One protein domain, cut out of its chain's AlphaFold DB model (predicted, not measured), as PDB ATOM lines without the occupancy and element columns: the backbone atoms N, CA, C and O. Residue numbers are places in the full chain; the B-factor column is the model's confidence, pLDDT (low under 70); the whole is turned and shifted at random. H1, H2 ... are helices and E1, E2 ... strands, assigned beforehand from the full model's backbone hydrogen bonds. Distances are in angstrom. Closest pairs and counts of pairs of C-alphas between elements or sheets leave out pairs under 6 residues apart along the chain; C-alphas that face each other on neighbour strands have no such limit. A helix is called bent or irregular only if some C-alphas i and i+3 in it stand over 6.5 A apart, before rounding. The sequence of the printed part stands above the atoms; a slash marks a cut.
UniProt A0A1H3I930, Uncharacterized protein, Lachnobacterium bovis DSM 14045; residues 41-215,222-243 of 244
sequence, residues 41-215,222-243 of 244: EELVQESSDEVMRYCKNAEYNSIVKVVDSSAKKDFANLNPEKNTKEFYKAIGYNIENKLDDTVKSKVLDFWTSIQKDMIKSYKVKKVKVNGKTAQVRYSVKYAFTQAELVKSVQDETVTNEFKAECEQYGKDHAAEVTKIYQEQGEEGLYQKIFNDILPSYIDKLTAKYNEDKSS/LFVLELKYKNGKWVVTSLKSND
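AT A GLANCE: This is residues 41 to 215 and 222 to 243 of the 244 residues of an uncharacterized protein of Lachnobacterium bovis DSM 14045 (UniProt A0A1H3I930). The model has two lobes end to end: at one end a strongly twisted four-stranded sheet curls round H1, and from there a lobe of helices runs out, with the long arm H8b between H5 and H7. H2 folds back along H1, H3 packs on H5, H4 packs on H8b, H6 packs on H8b, and H8a turns back at the far end. The printed part has 197 residues, in the order H1 H2 H3 H4 H5 E1 E2 H6 H7 H8 E3 E4; the class is mixed, helices and strands. The sheet's order is E1 E2 E3 E4, antiparallel throughout. The whole is loose, with a radius of gyration of the C-alphas of 21.6 A, and elongated, 72 by 37 by 22 A.

IN THESE COORDINATES: The strands are E1, residues 119 to 130, 28.9 A; E2, 133 to 142, 27.7 A; E3, 222 to 230, 25.4 A; and E4, 233 to 242, which ends with C-alpha 242 at (90.230, 128.894, 116.806). E1 bends by 52 degrees at residue 125. H1, residues 41 to 56, 21.9 A, begins with C-alpha 41 at (90.730, 117.393, 135.673). H2 is 60 to 66, H3 80 to 91, H4 95 to 98, H5 101 to 118, 25.4 A, H6 146 to 153, and H7 156 to 172, 24.2 A. H8, 174 to 212, was assigned as one helix by its hydrogen bonds but is bent, with C-alphas 183 and 186 9.6 A apart; its arms are H8a, 174 to 183, and H8b, 186 to 212, 37.4 A. H8b is irregular, with C-alphas 196 and 199 6.8 A apart.

HOW THE PARTS SIT: Hairpin E1 and E2 has N 123 and O 139 at 2.8 A, E2 and E3 have N 138 and O 223 at 2.8 A, and hairpin E3 and E4 has N 224 and O 240 at 2.8 A. H1 is on the sheet, in two layers, helix on one face; C-alphas Val 44 and Trp 234, the closest of H1 and E4, are 5.9 A apart. H1 and H2, a helical hairpin, touch at Val 51 and Ile 63, C-alphas 5.9 A. H5 touches H3 at Thr 112 and Pro 80, C-alphas 5.6 A, and H8b at Val 103 and Pro 199, 6.0 A, a shallow tilt of 24 degrees, the same way. H7 and H8b run opposite ways at 32 degrees, only just shallow. Every O i to N i+4 pair is within hydrogen-bond range in H3, H5, H6, H7 and H8a; H1 has 11 of 12, H2 2 of 3, H8b 21 of 23, and H4 is too short for one.

THE WHOLE: The farthest C-alphas, Gly 131 and Ala 175, are 72.6 A apart. Residues 216 to 221 are not printed; C-alphas 215 and 222 are 22.7 A apart across the cut. The link H2 to H3 is long. Residues 242 to 243 are under pLDDT 70.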
ATOM      1  N   GLU A  41      89.992 117.317 136.938       93.81
ATOM      2  CA  GLU A  41      90.730 117.393 135.673       93.81
ATOM      3  C   GLU A  41      90.653 116.081 134.886       93.81
ATOM      4  O   GLU A  41      90.377 116.115 133.685       93.81
ATOM      5  N   GLU A  42      90.818 114.936 135.555       93.69
ATOM      6  CA  GLU A  42      90.681 113.610 134.940       93.69
ATOM      7  C   GLU A  42      89.248 113.362 134.462       93.69
ATOM      8  O   GLU A  42      89.041 112.944 133.325       93.69
ATOM      9  N   LEU A  43      88.241 113.685 135.280       94.88
ATOM     10  CA  LEU A  43      86.832 113.508 134.909       94.88
ATOM     11  C   LEU A  43      86.415 114.409 133.737       94.88
ATOM     12  O   LEU A  43      85.644 113.996 132.862       94.88
ATOM     13  N   VAL A  44      86.918 115.647 133.708       96.81
ATOM     14  CA  VAL A  44      86.729 116.578 132.591       96.81
ATOM     15  C   VAL A  44      87.368 116.026 131.326       96.81
ATOM     16  O   VAL A  44      86.713 116.028 130.281       96.81
ATOM     17  N   GLN A  45      88.613 115.549 131.418       95.50
ATOM     18  CA  GLN A  45      89.333 115.005 130.276       95.50
ATOM     19  C   GLN A  45      88.659 113.741 129.735       95.50
ATOM     20  O   GLN A  45      88.477 113.641 128.528       95.50
ATOM     21  N   GLU A  46      88.227 112.813 130.591       94.62
ATOM     22  CA  GLU A  46      87.503 111.607 130.169       94.62
ATOM     23  C   GLU A  46      86.213 111.953 129.421       94.62
ATOM     24  O   GLU A  46      85.945 111.411 128.347       94.62
ATOM     25  N   SER A  47      85.446 112.913 129.946       95.88
ATOM     26  CA  SER A  47      84.189 113.351 129.333       95.88
ATOM     27  C   SER A  47      84.416 114.021 127.972       95.88
ATOM     28  O   SER A  47      83.627 113.840 127.043       95.88
ATOM     29  N   SER A  48      85.487 114.806 127.823       97.06
ATOM     30  CA  SER A  48      85.827 115.428 126.541       97.06
ATOM     31  C   SER A  48      86.468 114.447 125.555       97.06
ATOM     32  O   SER A  48      86.180 114.520 124.360       97.06
ATOM     33  N   ASP A  49      87.287 113.506 126.033       95.50
ATOM     34  CA  ASP A  49      87.919 112.466 125.217       95.50
ATOM     35  C   ASP A  49      86.881 111.491 124.658       95.50
ATOM     36  O   ASP A  49      87.010 111.065 123.509       95.50
ATOM     37  N   GLU A  50      85.819 111.188 125.412       95.94
ATOM     38  CA  GLU A  50      84.691 110.401 124.913       95.94
ATOM     39  C   GLU A  50      84.047 111.069 123.687       95.94
ATOM     40  O   GLU A  50      83.862 110.424 122.652       95.94
ATOM     41  N   VAL A  51      83.773 112.376 123.764       96.38
ATOM     42  CA  VAL A  51      83.224 113.142 122.635       96.38
ATOM     43  C   VAL A  51      84.192 113.146 121.454       96.38
ATOM     44  O   VAL A  51      83.774 112.884 120.328       96.38
ATOM     45  N   MET A  52      85.486 113.380 121.687       95.62
ATOM     46  CA  MET A  52      86.492 113.372 120.618       95.62
ATOM     47  C   MET A  52      86.647 111.999 119.954       95.62
ATOM     48  O   MET A  52      86.838 111.930 118.737       95.62
ATOM     49  N   ARG A  53      86.500 110.905 120.711       95.62
ATOM     50  CA  ARG A  53      86.464 109.541 120.170       95.62
ATOM     51  C   ARG A  53      85.261 109.347 119.250       95.62
ATOM     52  O   ARG A  53      85.434 108.851 118.139       95.62
ATOM     53  N   TYR A  54      84.071 109.786 119.664       94.25
ATOM     54  CA  TYR A  54      82.885 109.731 118.806       94.25
ATOM     55  C   TYR A  54      83.030 110.600 117.550       94.25
ATOM     56  O   TYR A  54      82.659 110.155 116.465       94.25
ATOM     57  N   CYS A  55      83.628 111.794 117.659       91.50
ATOM     58  CA  CYS A  55      83.961 112.628 116.501       91.50
ATOM     59  C   CYS A  55      84.885 111.891 115.526       91.50
ATOM     60  O   CYS A  55      84.619 111.876 114.327       91.50
ATOM     61  N   LYS A  56      85.947 111.258 116.041       89.94
ATOM     62  CA  LYS A  56      86.916 110.508 115.236       89.94
ATOM     63  C   LYS A  56      86.284 109.318 114.512       89.94
ATOM     64  O   LYS A  56      86.624 109.055 113.368       89.94
ATOM     65  N   ASN A  57      85.354 108.626 115.159       89.81
ATOM     66  CA  ASN A  57      84.718 107.432 114.605       89.81
ATOM     67  C   ASN A  57      83.469 107.727 113.750       89.81
ATOM     68  O   ASN A  57      82.792 106.789 113.328       89.81
ATOM     69  N   ALA A  58      83.144 109.003 113.510       88.38
ATOM     70  CA  ALA A  58      81.907 109.442 112.856       88.38
ATOM     71  C   ALA A  58      80.616 108.943 113.549       88.38
ATOM     72  O   ALA A  58      79.595 108.691 112.911       88.38
ATOM     73  N   GLU A  59      80.628 108.824 114.878       90.25
ATOM     74  CA  GLU A  59      79.500 108.327 115.676       90.25
ATOM     75  C   GLU A  59      78.569 109.473 116.122       90.25
ATOM     76  O   GLU A  59      78.373 109.713 117.315       90.25
ATOM     77  N   TYR A  60      77.977 110.206 115.169       90.62
ATOM     78  CA  TYR A  60      77.154 111.398 115.452       90.62
ATOM     79  C   TYR A  60      76.045 111.156 116.485       90.62
ATOM     80  O   TYR A  60      75.864 111.942 117.418       90.62
ATOM     81  N   ASN A  61      75.336 110.030 116.363       93.94
ATOM     82  CA  ASN A  61      74.266 109.655 117.287       93.94
ATOM     83  C   ASN A  61      74.767 109.437 118.723       93.94
ATOM     84  O   ASN A  61      74.017 109.674 119.670       93.94
ATOM     85  N   SER A  62      76.021 109.017 118.900       95.62
ATOM     86  CA  SER A  62      76.659 108.919 120.214       95.62
ATOM     87  C   SER A  62      77.004 110.311 120.749       95.62
ATOM     88  O   SER A  62      76.659 110.616 121.890       95.62
ATOM     89  N   ILE A  63      77.561 111.199 119.909       92.56
ATOM     90  CA  ILE A  63      77.864 112.599 120.270       92.56
ATOM     91  C   ILE A  63      76.619 113.283 120.840       92.56
ATOM     92  O   ILE A  63      76.633 113.757 121.975       92.56
ATOM     93  N   VAL A  64      75.509 113.299 120.095       94.50
ATOM     94  CA  VAL A  64      74.298 114.043 120.493       94.50
ATOM     95  C   VAL A  64      73.594 113.484 121.734       94.50
ATOM     96  O   VAL A  64      72.750 114.180 122.305       94.50
ATOM     97  N   LYS A  65      73.912 112.250 122.152       95.38
ATOM     98  CA  LYS A  65      73.420 111.641 123.400       95.38
ATOM     99  C   LYS A  65      74.227 112.078 124.619       95.38
ATOM    100  O   LYS A  65      73.661 112.164 125.709       95.38
ATOM    101  N   VAL A  66      75.528 112.323 124.454       93.62
ATOM    102  CA  VAL A  66      76.434 112.609 125.579       93.62
ATOM    103  C   VAL A  66      76.703 114.096 125.782       93.62
ATOM    104  O   VAL A  66      77.002 114.494 126.905       93.62
ATOM    105  N   VAL A  67      76.563 114.927 124.744       94.50
ATOM    106  CA  VAL A  67      76.715 116.387 124.858       94.50
ATOM    107  C   VAL A  67      75.442 117.063 125.370       94.50
ATOM    108  O   VAL A  67      74.331 116.541 125.264       94.50
ATOM    109  N   ASP A  68      75.593 118.273 125.902       96.31
ATOM    110  CA  ASP A  68      74.462 119.112 126.273       96.31
ATOM    111  C   ASP A  68      73.669 119.529 125.030       96.31
ATOM    112  O   ASP A  68      74.223 119.760 123.952       96.31
ATOM    113  N   SER A  69      72.360 119.704 125.202       94.81
ATOM    114  CA  SER A  69      71.470 120.271 124.187       94.81
ATOM    115  C   SER A  69      72.019 121.536 123.512       94.81
ATOM    116  O   SER A  69      71.872 121.677 122.299       94.81
ATOM    117  N   SER A  70      72.702 122.415 124.260       94.00
ATOM    118  CA  SER A  70      73.282 123.652 123.729       94.00
ATOM    119  C   SER A  70      74.409 123.418 122.725       94.00
ATOM    120  O   SER A  70      74.619 124.264 121.858       94.00
ATOM    121  N   ALA A  71      75.108 122.283 122.833       92.12
ATOM    122  CA  ALA A  71      76.273 121.947 122.021       92.12
ATOM    123  C   ALA A  71      75.905 121.212 120.723       92.12
ATOM    124  O   ALA A  71      76.702 121.191 119.795       92.12
ATOM    125  N   LYS A  72      74.707 120.612 120.615       92.00
ATOM    126  CA  LYS A  72      74.324 119.751 119.472       92.00
ATOM    127  C   LYS A  72      74.540 120.406 118.105       92.00
ATOM    128  O   LYS A  72      74.947 119.734 117.159       92.00
ATOM    129  N   LYS A  73      74.281 121.712 118.008       88.31
ATOM    130  CA  LYS A  73      74.468 122.495 116.777       88.31
ATOM    131  C   LYS A  73      75.939 122.610 116.362       88.31
ATOM    132  O   LYS A  73      76.215 122.630 115.169       88.31
ATOM    133  N   ASP A  74      76.865 122.633 117.320       87.88
ATOM    134  CA  ASP A  74      78.296 122.798 117.049       87.88
ATOM    135  C   ASP A  74      78.875 121.530 116.396       87.88
ATOM    136  O   ASP A  74      79.845 121.590 115.647       87.88
ATOM    137  N   PHE A  75      78.230 120.379 116.617       87.19
ATOM    138  CA  PHE A  75      78.578 119.096 116.004       87.19
ATOM    139  C   PHE A  75      77.736 118.767 114.762       87.19
ATOM    140  O   PHE A  75      77.893 117.692 114.195       87.19
ATOM    141  N   ALA A  76      76.834 119.646 114.309       85.81
ATOM    142  CA  ALA A  76      75.899 119.329 113.222       85.81
ATOM    143  C   ALA A  76      76.588 119.009 111.883       85.81
ATOM    144  O   ALA A  76      76.043 118.255 111.083       85.81
ATOM    145  N   ASN A  77      77.787 119.551 111.649       79.38
ATOM    146  CA  ASN A  77      78.590 119.257 110.455       79.38
ATOM    147  C   ASN A  77      79.263 117.873 110.510       79.38
ATOM    148  O   ASN A  77      79.792 117.409 109.508       79.38
ATOM    149  N   LEU A  78      79.212 117.204 111.664       84.81
ATOM    150  CA  LEU A  78      79.580 115.799 111.829       84.81
ATOM    151  C   LEU A  78      78.375 114.868 111.630       84.81
ATOM    152  O   LEU A  78      78.438 113.709 112.027       84.81
ATOM    153  N   ASN A  79      77.247 115.347 111.107       88.19
ATOM    154  CA  ASN A  79      76.138 114.470 110.757       88.19
ATOM    155  C   ASN A  79      76.251 114.065 109.276       88.19
ATOM    156  O   ASN A  79      75.991 114.913 108.416       88.19
ATOM    157  N   PRO A  80      76.558 112.797 108.948       85.88
ATOM    158  CA  PRO A  80      76.649 112.366 107.557       85.88
ATOM    159  C   PRO A  80      75.301 112.494 106.829       85.88
ATOM    160  O   PRO A  80      75.285 112.827 105.649       85.88
ATOM    161  N   GLU A  81      74.163 112.373 107.524       90.44
ATOM    162  CA  GLU A  81      72.840 112.596 106.920       90.44
ATOM    163  C   GLU A  81      72.635 114.044 106.462       90.44
ATOM    164  O   GLU A  81      71.922 114.297 105.488       90.44
ATOM    165  N   LYS A  82      73.248 115.018 107.150       88.00
ATOM    166  CA  LYS A  82      73.196 116.421 106.721       88.00
ATOM    167  C   LYS A  82      73.916 116.580 105.380       88.00
ATOM    168  O   LYS A  82      73.348 117.179 104.469       88.00
ATOM    169  N   ASN A  83      75.103 115.989 105.248       82.44
ATOM    170  CA  ASN A  83      75.895 116.016 104.016       82.44
ATOM    171  C   ASN A  83      75.171 115.281 102.874       82.44
ATOM    172  O   ASN A  83      75.094 115.793 101.760       82.44
ATOM    173  N   THR A  84      74.538 114.142 103.167       87.81
ATOM    174  CA  THR A  84      73.681 113.407 102.223       87.81
ATOM    175  C   THR A  84      72.514 114.261 101.713       87.81
ATOM    176  O   THR A  84      72.272 114.331 100.509       87.81
ATOM    177  N   LYS A  85      71.823 114.991 102.596       88.81
ATOM    178  CA  LYS A  85      70.734 115.904 102.199       88.81
ATOM    179  C   LYS A  85      71.227 117.082 101.362       88.81
ATOM    180  O   LYS A  85      70.534 117.516 100.443       88.81
ATOM    181  N   GLU A  86      72.397 117.628 101.682       83.75
ATOM    182  CA  GLU A  86      73.029 118.681 100.879       83.75
ATOM    183  C   GLU A  86      73.425 118.164  99.491       83.75
ATOM    184  O   GLU A  86      73.154 118.839  98.497       83.75
ATOM    185  N   PHE A  87      73.943 116.937  99.406       84.12
ATOM    186  CA  PHE A  87      74.209 116.259  98.141       84.12
ATOM    187  C   PHE A  87      72.939 116.116  97.292       84.12
ATOM    188  O   PHE A  87      72.945 116.519  96.132       84.12
ATOM    189  N   TYR A  88      71.824 115.641  97.857       84.00
ATOM    190  CA  TYR A  88      70.569 115.531  97.100       84.00
ATOM    191  C   TYR A  88      70.087 116.878  96.567       84.00
ATOM    192  O   TYR A  88      69.738 116.977  95.394       84.00
ATOM    193  N   LYS A  89      70.147 117.938  97.384       84.56
ATOM    194  CA  LYS A  89      69.816 119.301  96.935       84.56
ATOM    195  C   LYS A  89      70.716 119.775  95.792       84.56
ATOM    196  O   LYS A  89      70.246 120.521  94.937       84.56
ATOM    197  N   ALA A  90      71.986 119.366  95.791       76.56
ATOM    198  CA  ALA A  90      72.953 119.716  94.756       76.56
ATOM    199  C   ALA A  90      72.598 119.102  93.400       76.56
ATOM    200  O   ALA A  90      72.701 119.776  92.377       76.56
ATOM    201  N   ILE A  91      72.180 117.833  93.400       75.50
ATOM    202  CA  ILE A  91      71.878 117.106  92.166       75.50
ATOM    203  C   ILE A  91      70.457 117.371  91.649       75.50
ATOM    204  O   ILE A  91      70.196 117.140  90.471       75.50
ATOM    205  N   GLY A  92      69.551 117.913  92.478       71.62
ATOM    206  CA  GLY A  92      68.222 118.344  92.036       71.62
ATOM    207  C   GLY A  92      67.140 118.351  93.121       71.62
ATOM    208  O   GLY A  92      67.268 117.775  94.198       71.62
ATOM    209  N   TYR A  93      66.030 119.029  92.832       71.00
ATOM    210  CA  TYR A  93      64.921 119.162  93.778       71.00
ATOM    211  C   TYR A  93      64.207 117.818  94.001       71.00
ATOM    212  O   TYR A  93      63.838 117.144  93.043       71.00
ATOM    213  N   ASN A  94      63.994 117.443  95.267       81.38
ATOM    214  CA  ASN A  94      63.292 116.222  95.692       81.38
ATOM    215  C   ASN A  94      63.849 114.892  95.140       81.38
ATOM    216  O   ASN A  94      63.123 113.898  95.136       81.38
ATOM    217  N   ILE A  95      65.119 114.834  94.720       81.44
ATOM    218  CA  ILE A  95      65.723 113.577  94.240       81.44
ATOM    219  C   ILE A  95      65.718 112.497  95.320       81.44
ATOM    220  O   ILE A  95      65.445 111.349  95.003       81.44
ATOM    221  N   GLU A  96      65.923 112.856  96.589       89.12
ATOM    222  CA  GLU A  96      65.883 111.916  97.721       89.12
ATOM    223  C   GLU A  96      64.625 111.027  97.716       89.12
ATOM    224  O   GLU A  96      64.716 109.824  97.943       89.12
ATOM    225  N   ASN A  97      63.464 111.594  97.376       90.25
ATOM    226  CA  ASN A  97      62.184 110.875  97.343       90.25
ATOM    227  C   ASN A  97      62.051 109.924  96.143       90.25
ATOM    228  O   ASN A  97      61.136 109.109  96.108       90.25
ATOM    229  N   LYS A  98      62.945 110.047  95.158       87.88
ATOM    230  CA  LYS A  98      62.973 109.267  93.915       87.88
ATOM    231  C   LYS A  98      64.046 108.181  93.937       87.88
ATOM    232  O   LYS A  98      64.156 107.419  92.982       87.88
ATOM    233  N   LEU A  99      64.847 108.113  94.998       90.62
ATOM    234  CA  LEU A  99      65.862 107.084  95.173       90.62
ATOM    235  C   LEU A  99      65.306 105.917  95.987       90.62
ATOM    236  O   LEU A  99      64.566 106.114  96.958       90.62
ATOM    237  N   ASP A 100      65.701 104.710  95.611       93.94
ATOM    238  CA  ASP A 100      65.529 103.536  96.449       93.94
ATOM    239  C   ASP A 100      66.489 103.570  97.651       93.94
ATOM    240  O   ASP A 100      67.414 104.387  97.746       93.94
ATOM    241  N   ASP A 101      66.248 102.680  98.611       95.56
ATOM    242  CA  ASP A 101      67.026 102.643  99.848       95.56
ATOM    243  C   ASP A 101      68.467 102.157  99.634       95.56
ATOM    244  O   ASP A 101      69.356 102.527 100.402       95.56
ATOM    245  N   THR A 102      68.730 101.407  98.560       94.06
ATOM    246  CA  THR A 102      70.079 100.949  98.205       94.06
ATOM    247  C   THR A 102      70.940 102.135  97.783       94.06
ATOM    248  O   THR A 102      72.045 102.321  98.298       94.06
ATOM    249  N   VAL A 103      70.426 102.989  96.896       93.25
ATOM    250  CA  VAL A 103      71.136 104.189  96.443       93.25
ATOM    251  C   VAL A 103      71.277 105.195  97.581       93.25
ATOM    252  O   VAL A 103      72.351 105.781  97.751       93.25
ATOM    253  N   LYS A 104      70.243 105.358  98.420       95.19
ATOM    254  CA  LYS A 104      70.335 106.204  99.621       95.19
ATOM    255  C   LYS A 104      71.431 105.738 100.572       95.19
ATOM    256  O   LYS A 104      72.248 106.561 100.988       95.19
ATOM    257  N   SER A 105      71.480 104.436 100.870       95.44
ATOM    258  CA  SER A 105      72.531 103.851 101.709       95.44
ATOM    259  C   SER A 105      73.902 104.130 101.117       95.44
ATOM    260  O   SER A 105      74.782 104.600 101.823       95.44
ATOM    261  N   LYS A 106      74.068 103.963  99.803       95.06
ATOM    262  CA  LYS A 106      75.355 104.173  99.139       95.06
ATOM    263  C   LYS A 106      75.875 105.609  99.251       95.06
ATOM    264  O   LYS A 106      77.058 105.824  99.505       95.06
ATOM    265  N   VAL A 107      74.996 106.600  99.094       91.56
ATOM    266  CA  VAL A 107      75.357 108.017  99.283       91.56
ATOM    267  C   VAL A 107      75.718 108.291 100.745       91.56
ATOM    268  O   VAL A 107      76.705 108.975 101.019       91.56
ATOM    269  N   LEU A 108      74.951 107.740 101.690       93.56
ATOM    270  CA  LEU A 108      75.247 107.864 103.117       93.56
ATOM    271  C   LEU A 108      76.581 107.201 103.490       93.56
ATOM    272  O   LEU A 108      77.357 107.781 104.252       93.56
ATOM    273  N   ASP A 109      76.869 106.024 102.941       94.75
ATOM    274  CA  ASP A 109      78.103 105.275 103.168       94.75
ATOM    275  C   ASP A 109      79.318 106.044 102.646       94.75
ATOM    276  O   ASP A 109      80.329 106.147 103.347       94.75
ATOM    277  N   PHE A 110      79.199 106.676 101.475       92.44
ATOM    278  CA  PHE A 110      80.229 107.558 100.930       92.44
ATOM    279  C   PHE A 110      80.566 108.704 101.895       92.44
ATOM    280  O   PHE A 110      81.722 108.844 102.304       92.44
ATOM    281  N   TRP A 111      79.575 109.476 102.349       88.94
ATOM    282  CA  TRP A 111      79.819 110.574 103.295       88.94
ATOM    283  C   TRP A 111      80.311 110.090 104.659       88.94
ATOM    284  O   TRP A 111      81.182 110.717 105.264       88.94
ATOM    285  N   THR A 112      79.806 108.947 105.126       91.12
ATOM    286  CA  THR A 112      80.264 108.314 106.368       91.12
ATOM    287  C   THR A 112      81.733 107.903 106.266       91.12
ATOM    288  O   THR A 112      82.477 108.069 107.232       91.12
ATOM    289  N   SER A 113      82.178 107.409 105.106       91.19
ATOM    290  CA  SER A 113      83.577 107.029 104.872       91.19
ATOM    291  C   SER A 113      84.517 108.237 104.946       91.19
ATOM    292  O   SER A 113      85.479 108.212 105.713       91.19
ATOM    293  N   ILE A 114      84.169 109.338 104.268       90.38
ATOM    294  CA  ILE A 114      84.921 110.601 104.318       90.38
ATOM    295  C   ILE A 114      85.005 111.111 105.756       90.38
ATOM    296  O   ILE A 114      86.056 111.565 106.211       90.38
ATOM    297  N   GLN A 115      83.900 111.031 106.497       88.75
ATOM    298  CA  GLN A 115      83.858 111.527 107.863       88.75
ATOM    299  C   GLN A 115      84.692 110.680 108.834       88.75
ATOM    300  O   GLN A 115      85.342 111.242 109.714       88.75
ATOM    301  N   LYS A 116      84.709 109.352 108.674       90.94
ATOM    302  CA  LYS A 116      85.577 108.456 109.460       90.94
ATOM    303  C   LYS A 116      87.056 108.742 109.217       90.94
ATOM    304  O   LYS A 116      87.852 108.706 110.151       90.94
ATOM    305  N   ASP A 117      87.407 109.077 107.981       90.44
ATOM    306  CA  ASP A 117      88.779 109.411 107.610       90.44
ATOM    307  C   ASP A 117      89.181 110.823 108.077       90.44
ATOM    308  O   ASP A 117      90.368 111.107 108.228       90.44
ATOM    309  N   MET A 118      88.219 111.714 108.350       89.38
ATOM    310  CA  MET A 118      88.461 113.137 108.608       89.38
ATOM    311  C   MET A 118      89.444 113.407 109.755       89.38
ATOM    312  O   MET A 118      90.332 114.239 109.584       89.38
ATOM    313  N   ILE A 119      89.321 112.744 110.913       90.50
ATOM    314  CA  ILE A 119      90.201 112.973 112.077       90.50
ATOM    315  C   ILE A 119      91.227 111.838 112.186       90.50
ATOM    316  O   ILE A 119      90.932 110.760 112.698       90.50
ATOM    317  N   LYS A 120      92.485 112.100 111.798       92.25
ATOM    318  CA  LYS A 120      93.588 111.127 111.953       92.25
ATOM    319  C   LYS A 120      93.925 110.922 113.431       92.25
ATOM    320  O   LYS A 120      93.996 109.796 113.937       92.25
ATOM    321  N   SER A 121      94.123 112.023 114.148       93.50
ATOM    322  CA  SER A 121      94.487 112.008 115.563       93.50
ATOM    323  C   SER A 121      94.056 113.287 116.272       93.50
ATOM    324  O   SER A 121      93.831 114.329 115.655       93.50
ATOM    325  N   TYR A 122      93.955 113.203 117.596       94.31
ATOM    326  CA  TYR A 122      93.783 114.356 118.464       94.31
ATOM    327  C   TYR A 122      94.634 114.195 119.723       94.31
ATOM    328  O   TYR A 122      94.937 113.079 120.144       94.31
ATOM    329  N   LYS A 123      95.043 115.319 120.313       96.56
ATOM    330  CA  LYS A 123      95.848 115.356 121.537       96.56
ATOM    331  C   LYS A 123      95.380 116.482 122.446       96.56
ATOM    332  O   LYS A 123      95.286 117.629 122.004       96.56
ATOM    333  N   VAL A 124      95.166 116.167 123.720       96.00
ATOM    334  CA  VAL A 124      94.915 117.171 124.759       96.00
ATOM    335  C   VAL A 124      96.151 118.062 124.901       96.00
ATOM    336  O   VAL A 124      97.272 117.590 125.088       96.00
ATOM    337  N   LYS A 125      95.949 119.374 124.783       94.62
ATOM    338  CA  LYS A 125      96.983 120.400 124.982       94.62
ATOM    339  C   LYS A 125      96.891 121.030 126.361       94.62
ATOM    340  O   LYS A 125      97.916 121.377 126.937       94.62
ATOM    341  N   LYS A 126      95.671 121.250 126.854       95.50
ATOM    342  CA  LYS A 126      95.442 121.911 128.140       95.50
ATOM    343  C   LYS A 126      94.055 121.612 128.681       95.50
ATOM    344  O   LYS A 126      93.079 121.843 127.969       95.50
ATOM    345  N   VAL A 127      93.990 121.241 129.951       96.88
ATOM    346  CA  VAL A 127      92.766 121.210 130.755       96.88
ATOM    347  C   VAL A 127      92.789 122.425 131.686       96.88
ATOM    348  O   VAL A 127      93.844 122.829 132.175       96.88
ATOM    349  N   LYS A 128      91.649 123.094 131.851       97.06
ATOM    350  CA  LYS A 128      91.447 124.136 132.863       97.06
ATOM    351  C   LYS A 128      90.115 123.885 133.546       97.06
ATOM    352  O   LYS A 128      89.091 123.941 132.867       97.06
ATOM    353  N   VAL A 129      90.127 123.696 134.858       97.12
ATOM    354  CA  VAL A 129      88.916 123.578 135.679       97.12
ATOM    355  C   VAL A 129      88.761 124.841 136.523       97.12
ATOM    356  O   VAL A 129      89.727 125.352 137.083       97.12
ATOM    357  N   ASN A 130      87.546 125.380 136.572       96.00
ATOM    358  CA  ASN A 130      87.176 126.509 137.416       96.00
ATOM    359  C   ASN A 130      85.787 126.259 138.016       96.00
ATOM    360  O   ASN A 130      84.753 126.507 137.378       96.00
ATOM    361  N   GLY A 131      85.770 125.715 139.234       94.31
ATOM    362  CA  GLY A 131      84.547 125.295 139.911       94.31
ATOM    363  C   GLY A 131      83.759 124.305 139.055       94.31
ATOM    364  O   GLY A 131      84.271 123.269 138.661       94.31
ATOM    365  N   LYS A 132      82.512 124.645 138.710       96.56
ATOM    366  CA  LYS A 132      81.610 123.794 137.902       96.56
ATOM    367  C   LYS A 132      81.732 124.005 136.390       96.56
ATOM    368  O   LYS A 132      80.825 123.636 135.641       96.56
ATOM    369  N   THR A 133      82.804 124.645 135.935       97.88
ATOM    370  CA  THR A 133      83.076 124.900 134.516       97.88
ATOM    371  C   THR A 133      84.481 124.450 134.161       97.88
ATOM    372  O   THR A 133      85.382 124.531 134.993       97.88
ATOM    373  N   ALA A 134      84.678 123.987 132.932       97.69
ATOM    374  CA  ALA A 134      85.993 123.591 132.459       97.69
ATOM    375  C   ALA A 134      86.185 123.876 130.968       97.69
ATOM    376  O   ALA A 134      85.226 124.043 130.213       97.69
ATOM    377  N   GLN A 135      87.446 123.936 130.549       97.44
ATOM    378  CA  GLN A 135      87.852 124.044 129.152       97.44
ATOM    379  C   GLN A 135      88.933 123.017 128.845       97.44
ATOM    380  O   GLN A 135      89.956 122.979 129.533       97.44
ATOM    381  N   VAL A 136      88.753 122.263 127.763       95.94
ATOM    382  CA  VAL A 136      89.769 121.348 127.235       95.94
ATOM    383  C   VAL A 136      90.168 121.797 125.840       95.94
ATOM    384  O   VAL A 136      89.329 121.939 124.953       95.94
ATOM    385  N   ARG A 137      91.462 122.068 125.652       96.00
ATOM    386  CA  ARG A 137      92.043 122.408 124.350       96.00
ATOM    387  C   ARG A 137      92.606 121.156 123.697       96.00
ATOM    388  O   ARG A 137      93.450 120.495 124.302       96.00
ATOM    389  N   TYR A 138      92.214 120.907 122.457       92.81
ATOM    390  CA  TYR A 138      92.710 119.823 121.620       92.81
ATOM    391  C   TYR A 138      93.496 120.365 120.428       92.81
ATOM    392  O   TYR A 138      93.050 121.293 119.761       92.81
ATOM    393  N   SER A 139      94.635 119.737 120.139       92.75
ATOM    394  CA  SER A 139      95.173 119.653 118.774       92.75
ATOM    395  C   SER A 139      94.403 118.569 118.046       92.75
ATOM    396  O   SER A 139      94.345 117.454 118.562       92.75
ATOM    397  N   VAL A 140      93.863 118.847 116.864       91.81
ATOM    398  CA  VAL A 140      93.191 117.842 116.034       91.81
ATOM    399  C   VAL A 140      93.804 117.863 114.643       91.81
ATOM    400  O   VAL A 140      93.731 118.876 113.949       91.81
ATOM    401  N   LYS A 141      94.417 116.749 114.230       92.50
ATOM    402  CA  LYS A 141      94.994 116.591 112.893       92.50
ATOM    403  C   LYS A 141      93.943 116.000 111.964       92.50
ATOM    404  O   LYS A 141      93.552 114.839 112.112       92.50
ATOM    405  N   TYR A 142      93.515 116.803 111.001       91.25
ATOM    406  CA  TYR A 142      92.618 116.360 109.946       91.25
ATOM    407  C   TYR A 142      93.411 115.609 108.870       91.25
ATOM    408  O   TYR A 142      94.584 115.913 108.635       91.25
ATOM    409  N   ALA A 143      92.777 114.630 108.224       90.12
ATOM    410  CA  ALA A 143      93.368 113.886 107.113       90.12
ATOM    411  C   ALA A 143      93.521 114.715 105.843       90.12
ATOM    412  O   ALA A 143      94.435 114.439 105.074       90.12
ATOM    413  N   PHE A 144      92.649 115.704 105.663       88.94
ATOM    414  CA  PHE A 144      92.562 116.557 104.489       88.94
ATOM    415  C   PHE A 144      92.096 117.960 104.872       88.94
ATOM    416  O   PHE A 144      91.470 118.192 105.909       88.94
ATOM    417  N   THR A 145      92.427 118.914 104.019       85.88
ATOM    418  CA  THR A 145      91.839 120.246 103.957       85.88
ATOM    419  C   THR A 145      90.577 120.216 103.101       85.88
ATOM    420  O   THR A 145      90.336 119.282 102.336       85.88
ATOM    421  N   GLN A 146      89.772 121.275 103.190       80.75
ATOM    422  CA  GLN A 146      88.611 121.423 102.315       80.75
ATOM    423  C   GLN A 146      89.020 121.458 100.834       80.75
ATOM    424  O   GLN A 146      88.364 120.828 100.016       80.75
ATOM    425  N   ALA A 147      90.108 122.151 100.489       81.69
ATOM    426  CA  ALA A 147      90.573 122.264  99.106       81.69
ATOM    427  C   ALA A 147      90.997 120.908  98.516       81.69
ATOM    428  O   ALA A 147      90.656 120.606  97.375       81.69
ATOM    429  N   GLU A 148      91.694 120.081  99.302       88.50
ATOM    430  CA  GLU A 148      92.086 118.723  98.902       88.50
ATOM    431  C   GLU A 148      90.864 117.837  98.644       88.50
ATOM    432  O   GLU A 148      90.769 117.229  97.581       88.50
ATOM    433  N   LEU A 149      89.892 117.828  99.566       85.19
ATOM    434  CA  LEU A 149      88.660 117.058  99.388       85.19
ATOM    435  C   LEU A 149      87.880 117.522  98.150       85.19
ATOM    436  O   LEU A 149      87.436 116.697  97.355       85.19
ATOM    437  N   VAL A 150      87.736 118.842  97.974       81.88
ATOM    438  CA  VAL A 150      87.026 119.438  96.831       81.88
ATOM    439  C   VAL A 150      87.661 119.017  95.511       81.88
ATOM    440  O   VAL A 150      86.933 118.657  94.591       81.88
ATOM    441  N   LYS A 151      88.995 119.011  95.420       81.94
ATOM    442  CA  LYS A 151      89.712 118.610  94.204       81.94
ATOM    443  C   LYS A 151      89.346 117.190  93.761       81.94
ATOM    444  O   LYS A 151      89.146 116.972  92.574       81.94
ATOM    445  N   SER A 152      89.221 116.253  94.696       78.88
ATOM    446  CA  SER A 152      88.940 114.850  94.369       78.88
ATOM    447  C   SER A 152      87.475 114.588  94.054       78.88
ATOM    448  O   SER A 152      87.168 113.818  93.150       78.88
ATOM    449  N   VAL A 153      86.550 115.257  94.749       76.81
ATOM    450  CA  VAL A 153      85.111 115.106  94.459       76.81
ATOM    451  C   VAL A 153      84.658 115.910  93.235       76.81
ATOM    452  O   VAL A 153      83.558 115.693  92.737       76.81
ATOM    453  N   GLN A 154      85.489 116.836  92.747       77.44
ATOM    454  CA  GLN A 154      85.276 117.603  91.513       77.44
ATOM    455  C   GLN A 154      86.240 117.201  90.396       77.44
ATOM    456  O   GLN A 154      86.479 117.988  89.480       77.44
ATOM    457  N   ASP A 155      86.816 116.003  90.469       84.94
ATOM    458  CA  ASP A 155      87.755 115.562  89.453       84.94
ATOM    459  C   ASP A 155      87.094 115.577  88.060       84.94
ATOM    460  O   ASP A 155      85.998 115.040  87.837       84.94
ATOM    461  N   GLU A 156      87.747 116.258  87.117       83.81
ATOM    462  CA  GLU A 156      87.218 116.432  85.763       83.81
ATOM    463  C   GLU A 156      87.131 115.095  85.022       83.81
ATOM    464  O   GLU A 156      86.213 114.902  84.227       83.81
ATOM    465  N   THR A 157      88.032 114.154  85.309       86.06
ATOM    466  CA  THR A 157      88.027 112.810  84.717       86.06
ATOM    467  C   THR A 157      86.780 112.062  85.155       86.06
ATOM    468  O   THR A 157      86.013 111.625  84.301       86.06
ATOM    469  N   VAL A 158      86.501 112.028  86.463       81.50
ATOM    470  CA  VAL A 158      85.281 111.409  87.013       81.50
ATOM    471  C   VAL A 158      84.027 112.025  86.394       81.50
ATOM    472  O   VAL A 158      83.102 111.315  85.997       81.50
ATOM    473  N   THR A 159      83.997 113.353  86.273       82.81
ATOM    474  CA  THR A 159      82.862 114.072  85.679       82.81
ATOM    475  C   THR A 159      82.670 113.715  84.202       82.81
ATOM    476  O   THR A 159      81.541 113.494  83.758       82.81
ATOM    477  N   ASN A 160      83.756 113.642  83.432       80.62
ATOM    478  CA  ASN A 160      83.718 113.320  82.008       80.62
ATOM    479  C   ASN A 160      83.337 111.856  81.758       80.62
ATOM    480  O   ASN A 160      82.516 111.588  80.881       80.62
ATOM    481  N   GLU A 161      83.877 110.921  82.541       83.19
ATOM    482  CA  GLU A 161      83.510 109.503  82.491       83.19
ATOM    483  C   GLU A 161      82.028 109.306  82.795       83.19
ATOM    484  O   GLU A 161      81.319 108.627  82.054       83.19
ATOM    485  N   PHE A 162      81.533 109.960  83.847       86.00
ATOM    486  CA  PHE A 162      80.129 109.880  84.217       86.00
ATOM    487  C   PHE A 162      79.202 110.470  83.149       86.00
ATOM    488  O   PHE A 162      78.137 109.925  82.858       86.00
ATOM    489  N   LYS A 163      79.617 111.570  82.514       81.44
ATOM    490  CA  LYS A 163      78.884 112.145  81.386       81.44
ATOM    491  C   LYS A 163      78.808 111.164  80.211       81.44
ATOM    492  O   LYS A 163      77.726 110.992  79.652       81.44
ATOM    493  N   ALA A 164      79.920 110.522  79.854       81.00
ATOM    494  CA  ALA A 164      79.946 109.523  78.787       81.00
ATOM    495  C   ALA A 164      79.034 108.326  79.108       81.00
ATOM    496  O   ALA A 164      78.308 107.850  78.239       81.00
ATOM    497  N   GLU A 165      79.010 107.888  80.367       81.38
ATOM    498  CA  GLU A 165      78.106 106.842  80.847       81.38
ATOM    499  C   GLU A 165      76.632 107.247  80.730       81.38
ATOM    500  O   GLU A 165      75.822 106.463  80.246       81.38
ATOM    501  N   CYS A 166      76.279 108.488  81.077       82.88
ATOM    502  CA  CYS A 166      74.919 109.000  80.896       82.88
ATOM    503  C   CYS A 166      74.510 109.042  79.414       82.88
ATOM    504  O   CYS A 166      73.387 108.678  79.062       82.88
ATOM    505  N   GLU A 167      75.411 109.489  78.533       81.81
ATOM    506  CA  GLU A 167      75.172 109.515  77.086       81.81
ATOM    507  C   GLU A 167      74.992 108.104  76.516       81.81
ATOM    508  O   GLU A 167      74.145 107.899  75.644       81.81
ATOM    509  N   GLN A 168      75.769 107.136  77.003       84.88
ATOM    510  CA  GLN A 168      75.664 105.741  76.590       84.88
ATOM    511  C   GLN A 168      74.373 105.101  77.112       84.88
ATOM    512  O   GLN A 168      73.621 104.530  76.326       84.88
ATOM    513  N   TYR A 169      74.042 105.304  78.389       82.31
ATOM    514  CA  TYR A 169      72.785 104.850  78.982       82.31
ATOM    515  C   TYR A 169      71.573 105.372  78.202       82.31
ATOM    516  O   TYR A 169      70.656 104.618  77.885       82.31
ATOM    517  N   GLY A 170      71.583 106.657  77.827       84.81
ATOM    518  CA  GLY A 170      70.509 107.257  77.036       84.81
ATOM    519  C   GLY A 170      70.309 106.600  75.666       84.81
ATOM    520  O   GLY A 170      69.186 106.591  75.170       84.81
ATOM    521  N   LYS A 171      71.363 106.033  75.063       88.12
ATOM    522  CA  LYS A 171      71.273 105.270  73.806       88.12
ATOM    523  C   LYS A 171      70.762 103.853  74.050       88.12
ATOM    524  O   LYS A 171      69.854 103.415  73.348       88.12
ATOM    525  N   ASP A 172      71.313 103.173  75.050       92.38
ATOM    526  CA  ASP A 172      71.043 101.755  75.312       92.38
ATOM    527  C   ASP A 172      69.644 101.525  75.896       92.38
ATOM    528  O   ASP A 172      68.983 100.538  75.574       92.38
ATOM    529  N   HIS A 173      69.152 102.477  76.691       90.94
ATOM    530  CA  HIS A 173      67.869 102.385  77.384       90.94
ATOM    531  C   HIS A 173      66.783 103.284  76.780       90.94
ATOM    532  O   HIS A 173      65.705 103.394  77.357       90.94
ATOM    533  N   ALA A 174      67.008 103.901  75.608       89.75
ATOM    534  CA  ALA A 174      66.097 104.880  74.996       89.75
ATOM    535  C   ALA A 174      64.629 104.411  74.932       89.75
ATOM    536  O   ALA A 174      63.705 105.154  75.281       89.75
ATOM    537  N   ALA A 175      64.403 103.168  74.499       92.38
ATOM    538  CA  ALA A 175      63.062 102.596  74.381       92.38
ATOM    539  C   ALA A 175      62.419 102.332  75.753       92.38
ATOM    540  O   ALA A 175      61.237 102.611  75.947       92.38
ATOM    541  N   GLU A 176      63.202 101.833  76.712       92.31
ATOM    542  CA  GLU A 176      62.761 101.562  78.082       92.31
ATOM    543  C   GLU A 176      62.366 102.856  78.799       92.31
ATOM    544  O   GLU A 176      61.256 102.958  79.322       92.31
ATOM    545  N   VAL A 177      63.228 103.875  78.763       88.62
ATOM    546  CA  VAL A 177      62.957 105.163  79.415       88.62
ATOM    547  C   VAL A 177      61.773 105.884  78.772       88.62
ATOM    548  O   VAL A 177      60.960 106.475  79.480       88.62
ATOM    549  N   THR A 178      61.610 105.778  77.447       90.62
ATOM    550  CA  THR A 178      60.439 106.327  76.743       90.62
ATOM    551  C   THR A 178      59.156 105.639  77.195       90.62
ATOM    552  O   THR A 178      58.159 106.310  77.459       90.62
ATOM    553  N   LYS A 179      59.177 104.309  77.329       94.56
ATOM    554  CA  LYS A 179      58.028 103.544  77.816       94.56
ATOM    555  C   LYS A 179      57.669 103.930  79.254       94.56
ATOM    556  O   LYS A 179      56.508 104.212  79.530       94.56
ATOM    557  N   ILE A 180      58.654 104.019  80.147       92.25
ATOM    558  CA  ILE A 180      58.434 104.442  81.540       92.25
ATOM    559  C   ILE A 180      57.855 105.856  81.590       92.25
ATOM    560  O   ILE A 180      56.913 106.098  82.337       92.25
ATOM    561  N   TYR A 181      58.356 106.780  80.768       91.19
ATOM    562  CA  TYR A 181      57.792 108.124  80.679       91.19
ATOM    563  C   TYR A 181      56.322 108.113  80.231       91.19
ATOM    564  O   TYR A 181      55.500 108.826  80.799       91.19
ATOM    565  N   GLN A 182      55.970 107.288  79.241       94.69
ATOM    566  CA  GLN A 182      54.589 107.161  78.765       94.69
ATOM    567  C   GLN A 182      53.649 106.556  79.818       94.69
ATOM    568  O   GLN A 182      52.491 106.956  79.899       94.69
ATOM    569  N   GLU A 183      54.133 105.603  80.618       96.38
ATOM    570  CA  GLU A 183      53.326 104.875  81.606       96.38
ATOM    571  C   GLU A 183      53.261 105.570  82.976       96.38
ATOM    572  O   GLU A 183      52.243 105.498  83.661       96.38
ATOM    573  N   GLN A 184      54.346 106.228  83.393       92.50
ATOM    574  CA  GLN A 184      54.567 106.710  84.765       92.50
ATOM    575  C   GLN A 184      54.964 108.197  84.830       92.50
ATOM    576  O   GLN A 184      55.200 108.737  85.913       92.50
ATOM    577  N   GLY A 185      55.044 108.875  83.682       91.12
ATOM    578  CA  GLY A 185      55.403 110.286  83.587       91.12
ATOM    579  C   GLY A 185      56.860 110.590  83.945       91.12
ATOM    580  O   GLY A 185      57.720 109.713  84.052       91.12
ATOM    581  N   GLU A 186      57.138 111.878  84.150       86.00
ATOM    582  CA  GLU A 186      58.468 112.385  84.524       86.00
ATOM    583  C   GLU A 186      58.979 111.785  85.836       86.00
ATOM    584  O   GLU A 186      60.177 111.564  86.002       86.00
ATOM    585  N   GLU A 187      58.081 111.503  86.779       88.31
ATOM    586  CA  GLU A 187      58.460 110.969  88.080       88.31
ATOM    587  C   GLU A 187      59.051 109.560  87.985       88.31
ATOM    588  O   GLU A 187      60.164 109.357  88.479       88.31
ATOM    589  N   GLY A 188      58.361 108.630  87.315       86.44
ATOM    590  CA  GLY A 188      58.872 107.274  87.099       86.44
ATOM    591  C   GLY A 188      60.143 107.264  86.249       86.44
ATOM    592  O   GLY A 188      61.082 106.522  86.540       86.44
ATOM    593  N   LEU A 189      60.226 108.157  85.255       86.75
ATOM    594  CA  LEU A 189      61.428 108.343  84.441       86.75
ATOM    595  C   LEU A 189      62.640 108.741  85.295       86.75
ATOM    596  O   LEU A 189      63.693 108.108  85.210       86.75
ATOM    597  N   TYR A 190      62.505 109.777  86.127       85.00
ATOM    598  CA  TYR A 190      63.600 110.227  86.983       85.00
ATOM    599  C   TYR A 190      63.990 109.169  88.007       85.00
ATOM    600  O   TYR A 190      65.181 108.938  88.204       85.00
ATOM    601  N   GLN A 191      63.013 108.500  88.623       89.25
ATOM    602  CA  GLN A 191      63.286 107.395  89.533       89.25
ATOM    603  C   GLN A 191      64.137 106.319  88.848       89.25
ATOM    604  O   GLN A 191      65.159 105.918  89.398       89.25
ATOM    605  N   LYS A 192      63.783 105.895  87.631       86.81
ATOM    606  CA  LYS A 192      64.563 104.899  86.889       86.81
ATOM    607  C   LYS A 192      65.994 105.366  86.618       86.81
ATOM    608  O   LYS A 192      66.942 104.695  87.015       86.81
ATOM    609  N   ILE A 193      66.148 106.534  85.993       88.75
ATOM    610  CA  ILE A 193      67.461 107.045  85.580       88.75
ATOM    611  C   ILE A 193      68.385 107.226  86.787       88.75
ATOM    612  O   ILE A 193      69.540 106.805  86.752       88.75
ATOM    613  N   PHE A 194      67.897 107.846  87.867       87.19
ATOM    614  CA  PHE A 194      68.740 108.098  89.030       87.19
ATOM    615  C   PHE A 194      69.119 106.811  89.760       87.19
ATOM    616  O   PHE A 194      70.272 106.696  90.165       87.19
ATOM    617  N   ASN A 195      68.210 105.842  89.906       90.19
ATOM    618  CA  ASN A 195      68.560 104.588  90.579       90.19
ATOM    619  C   ASN A 195      69.549 103.739  89.771       90.19
ATOM    620  O   ASN A 195      70.415 103.103  90.363       90.19
ATOM    621  N   ASP A 196      69.487 103.787  88.439       87.75
ATOM    622  CA  ASP A 196      70.415 103.039  87.590       87.75
ATOM    623  C   ASP A 196      71.814 103.675  87.540       87.75
ATOM    624  O   ASP A 196      72.824 102.979  87.621       87.75
ATOM    625  N   ILE A 197      71.886 105.002  87.404       86.88
ATOM    626  CA  ILE A 197      73.135 105.693  87.053       86.88
ATOM    627  C   ILE A 197      73.861 106.269  88.283       86.88
ATOM    628  O   ILE A 197      75.094 106.254  88.352       86.88
ATOM    629  N   LEU A 198      73.132 106.781  89.283       87.38
ATOM    630  CA  LEU A 198      73.745 107.433  90.449       87.38
ATOM    631  C   LEU A 198      74.702 106.515  91.231       87.38
ATOM    632  O   LEU A 198      75.756 107.003  91.644       87.38
ATOM    633  N   PRO A 199      74.428 105.206  91.422       91.94
ATOM    634  CA  PRO A 199      75.360 104.326  92.119       91.94
ATOM    635  C   PRO A 199      76.757 104.306  91.497       91.94
ATOM    636  O   PRO A 199      77.742 104.304  92.234       91.94
ATOM    637  N   SER A 200      76.840 104.321  90.168       88.50
ATOM    638  CA  SER A 200      78.103 104.313  89.431       88.50
ATOM    639  C   SER A 200      78.879 105.623  89.599       88.50
ATOM    640  O   SER A 200      80.105 105.612  89.741       88.50
ATOM    641  N   TYR A 201      78.178 106.759  89.677       88.38
ATOM    642  CA  TYR A 201      78.802 108.043  90.012       88.38
ATOM    643  C   TYR A 201      79.443 108.018  91.400       88.38
ATOM    644  O   TYR A 201      80.593 108.423  91.567       88.38
ATOM    645  N   ILE A 202      78.708 107.507  92.394       91.06
ATOM    646  CA  ILE A 202      79.195 107.409  93.773       91.06
ATOM    647  C   ILE A 202      80.404 106.471  93.865       91.06
ATOM    648  O   ILE A 202      81.345 106.784  94.594       91.06
ATOM    649  N   ASP A 203      80.437 105.376  93.100       93.81
ATOM    650  CA  ASP A 203      81.613 104.496  93.041       93.81
ATOM    651  C   ASP A 203      82.843 105.219  92.504       93.81
ATOM    652  O   ASP A 203      83.913 105.122  93.102       93.81
ATOM    653  N   LYS A 204      82.698 105.983  91.417       89.81
ATOM    654  CA  LYS A 204      83.810 106.745  90.833       89.81
ATOM    655  C   LYS A 204      84.320 107.818  91.790       89.81
ATOM    656  O   LYS A 204      85.527 107.931  91.989       89.81
ATOM    657  N   LEU A 205      83.418 108.553  92.446       89.50
ATOM    658  CA  LEU A 205      83.788 109.517  93.489       89.50
ATOM    659  C   LEU A 205      84.518 108.843  94.656       89.50
ATOM    660  O   LEU A 205      85.528 109.352  95.135       89.50
ATOM    661  N   THR A 206      84.027 107.684  95.097       93.25
ATOM    662  CA  THR A 206      84.637 106.904  96.181       93.25
ATOM    663  C   THR A 206      86.025 106.408  95.790       93.25
ATOM    664  O   THR A 206      86.968 106.530  96.570       93.25
ATOM    665  N   ALA A 207      86.174 105.874  94.577       94.50
ATOM    666  CA  ALA A 207      87.451 105.426  94.041       94.50
ATOM    667  C   ALA A 207      88.445 106.588  93.958       94.50
ATOM    668  O   ALA A 207      89.561 106.463  94.462       94.50
ATOM    669  N   LYS A 208      88.012 107.738  93.429       92.81
ATOM    670  CA  LYS A 208      88.865 108.919  93.297       92.81
ATOM    671  C   LYS A 208      89.300 109.482  94.646       92.81
ATOM    672  O   LYS A 208      90.476 109.759  94.861       92.81
ATOM    673  N   TYR A 209      88.373 109.579  95.595       92.69
ATOM    674  CA  TYR A 209      88.700 109.943  96.970       92.69
ATOM    675  C   TYR A 209      89.733 108.984  97.583       92.69
ATOM    676  O   TYR A 209      90.709 109.425  98.186       92.69
ATOM    677  N   ASN A 210      89.552 107.672  97.416       94.19
ATOM    678  CA  ASN A 210      90.464 106.670  97.967       94.19
ATOM    679  C   ASN A 210      91.853 106.677  97.313       94.19
ATOM    680  O   ASN A 210      92.836 106.414  98.005       94.19
ATOM    681  N   GLU A 211      91.937 106.980  96.019       94.44
ATOM    682  CA  GLU A 211      93.198 107.192  95.308       94.44
ATOM    683  C   GLU A 211      93.948 108.395  95.899       94.44
ATOM    684  O   GLU A 211      95.089 108.281  96.363       94.44
ATOM    685  N   ASP A 212      93.268 109.541  95.964       92.25
ATOM    686  CA  ASP A 212      93.894 110.812  96.305       92.25
ATOM    687  C   ASP A 212      94.221 110.929  97.799       92.25
ATOM    688  O   ASP A 212      95.207 111.576  98.163       92.25
ATOM    689  N   LYS A 213      93.450 110.275  98.683       91.06
ATOM    690  CA  LYS A 213      93.557 110.498 100.136       91.06
ATOM    691  C   LYS A 213      94.894 110.132 100.761       91.06
ATOM    692  O   LYS A 213      95.227 110.625 101.839       91.06
ATOM    693  N   SER A 214      95.662 109.277 100.094       89.75
ATOM    694  CA  SER A 214      97.023 108.925 100.499       89.75
ATOM    695  C   SER A 214      98.003 110.099 100.365       89.75
ATOM    696  O   SER A 214      98.958 110.188 101.134       89.75
ATOM    697  N   SER A 215      97.734 111.018  99.432       91.94
ATOM    698  CA  SER A 215      98.565 112.190  99.136       91.94
ATOM    699  C   SER A 215      98.197 113.433  99.947       91.94
ATOM    700  O   SER A 215      98.944 114.408  99.936       91.94
ATOM    701  N   LEU A 222      93.156 123.842 116.246       88.00
ATOM    702  CA  LEU A 222      92.939 123.957 117.680       88.00
ATOM    703  C   LEU A 222      91.446 124.042 117.972       88.00
ATOM    704  O   LEU A 222      90.775 124.997 117.584       88.00
ATOM    705  N   PHE A 223      90.958 123.057 118.717       89.81
ATOM    706  CA  PHE A 223      89.587 123.017 119.202       89.81
ATOM    707  C   PHE A 223      89.535 123.252 120.706       89.81
ATOM    708  O   PHE A 223      90.421 122.834 121.455       89.81
ATOM    709  N   VAL A 224      88.475 123.915 121.155       93.19
ATOM    710  CA  VAL A 224      88.180 124.140 122.567       93.19
ATOM    711  C   VAL A 224      86.810 123.557 122.871       93.19
ATOM    712  O   VAL A 224      85.803 124.017 122.337       93.19
ATOM    713  N   LEU A 225      86.785 122.561 123.752       95.44
ATOM    714  CA  LEU A 225      85.561 122.044 124.348       95.44
ATOM    715  C   LEU A 225      85.312 122.768 125.669       95.44
ATOM    716  O   LEU A 225      86.187 122.802 126.535       95.44
ATOM    717  N   GLU A 226      84.123 123.346 125.826       97.62
ATOM    718  CA  GLU A 226      83.681 123.941 127.092       97.62
ATOM    719  C   GLU A 226      82.735 122.979 127.802       97.62
ATOM    720  O   GLU A 226      81.725 122.561 127.231       97.62
ATOM    721  N   LEU A 227      83.030 122.647 129.057       98.19
ATOM    722  CA  LEU A 227      82.262 121.695 129.850       98.19
ATOM    723  C   LEU A 227      81.640 122.366 131.072       98.19
ATOM    724  O   LEU A 227      82.181 123.325 131.631       98.19
ATOM    725  N   LYS A 228      80.506 121.821 131.517       98.00
ATOM    726  CA  LYS A 228      79.880 122.166 132.797       98.00
ATOM    727  C   LYS A 228      79.567 120.911 133.594       98.00
ATOM    728  O   LYS A 228      79.139 119.912 133.019       98.00
ATOM    729  N   TYR A 229      79.719 120.993 134.910       95.88
ATOM    730  CA  TYR A 229      79.277 119.937 135.810       95.88
ATOM    731  C   TYR A 229      77.758 120.032 136.007       95.88
ATOM    732  O   TYR A 229      77.251 120.996 136.590       95.88
ATOM    733  N   LYS A 230      77.018 119.051 135.490       93.62
ATOM    734  CA  LYS A 230      75.553 118.969 135.541       93.62
ATOM    735  C   LYS A 230      75.128 117.562 135.936       93.62
ATOM    736  O   LYS A 230      75.634 116.584 135.402       93.62
ATOM    737  N   ASN A 231      74.154 117.459 136.841       90.94
ATOM    738  CA  ASN A 231      73.549 116.180 137.235       90.94
ATOM    739  C   ASN A 231      74.575 115.103 137.642       90.94
ATOM    740  O   ASN A 231      74.409 113.936 137.308       90.94
ATOM    741  N   GLY A 232      75.642 115.503 138.339       89.06
ATOM    742  CA  GLY A 232      76.672 114.581 138.818       89.06
ATOM    743  C   GLY A 232      77.766 114.222 137.802       89.06
ATOM    744  O   GLY A 232      78.613 113.397 138.121       89.06
ATOM    745  N   LYS A 233      77.772 114.817 136.600       94.06
ATOM    746  CA  LYS A 233      78.774 114.541 135.559       94.06
ATOM    747  C   LYS A 233      79.224 115.795 134.812       94.06
ATOM    748  O   LYS A 233      78.490 116.781 134.726       94.06
ATOM    749  N   TRP A 234      80.419 115.748 134.237       96.38
ATOM    750  CA  TRP A 234      80.894 116.760 133.297       96.38
ATOM    751  C   TRP A 234      80.274 116.522 131.920       96.38
ATOM    752  O   TRP A 234      80.190 115.394 131.447       96.38
ATOM    753  N   VAL A 235      79.780 117.586 131.289       97.12
ATOM    754  CA  VAL A 235      79.099 117.506 129.991       97.12
ATOM    755  C   VAL A 235      79.627 118.610 129.088       97.12
ATOM    756  O   VAL A 235      79.714 119.763 129.517       97.12
ATOM    757  N   VAL A 236      79.951 118.279 127.837       97.06
ATOM    758  CA  VAL A 236      80.323 119.264 126.811       97.06
ATOM    759  C   VAL A 236      79.117 120.136 126.475       97.06
ATOM    760  O   VAL A 236      78.052 119.640 126.124       97.06
ATOM    761  N   THR A 237      79.297 121.447 126.575       97.31
ATOM    762  CA  THR A 237      78.262 122.466 126.346       97.31
ATOM    763  C   THR A 237      78.502 123.318 125.107       97.31
ATOM    764  O   THR A 237      77.568 123.989 124.662       97.31
ATOM    765  N   SER A 238      79.723 123.292 124.570       95.38
ATOM    766  CA  SER A 238      80.123 124.043 123.382       95.38
ATOM    767  C   SER A 238      81.398 123.459 122.767       95.38
ATOM    768  O   SER A 238      82.274 122.981 123.500       95.38
ATOM    769  N   LEU A 239      81.500 123.531 121.440       91.69
ATOM    770  CA  LEU A 239      82.714 123.288 120.659       91.69
ATOM    771  C   LEU A 239      83.070 124.564 119.888       91.69
ATOM    772  O   LEU A 239      82.263 125.087 119.125       91.69
ATOM    773  N   LYS A 240      84.303 125.046 120.054       87.31
ATOM    774  CA  LYS A 240      84.846 126.201 119.323       87.31
ATOM    775  C   LYS A 240      86.094 125.786 118.550       87.31
ATOM    776  O   LYS A 240      86.941 125.092 119.114       87.31
ATOM    777  N   SER A 241      86.239 126.233 117.304       78.81
ATOM    778  CA  SER A 241      87.534 126.263 116.618       78.81
ATOM    779  C   SER A 241      88.161 127.643 116.809       78.81
ATOM    780  O   SER A 241      87.474 128.664 116.754       78.81
ATOM    781  N   ASN A 242      89.466 127.681 117.065       58.12
ATOM    782  CA  ASN A 242      90.230 128.894 116.806       58.12
ATOM    783  C   ASN A 242      90.654 128.825 115.341       58.12
ATOM    784  O   ASN A 242      91.699 128.252 115.026       58.12
ATOM    785  N   ASP A 243      89.821 129.363 114.457       46.72
ATOM    786  CA  ASP A 243      90.270 129.688 113.110       46.72
ATOM    787  C   ASP A 243      91.275 130.841 113.261       46.72
ATOM    788  O   ASP A 243      90.936 131.910 113.774       46.72
TER     789      ASP A 243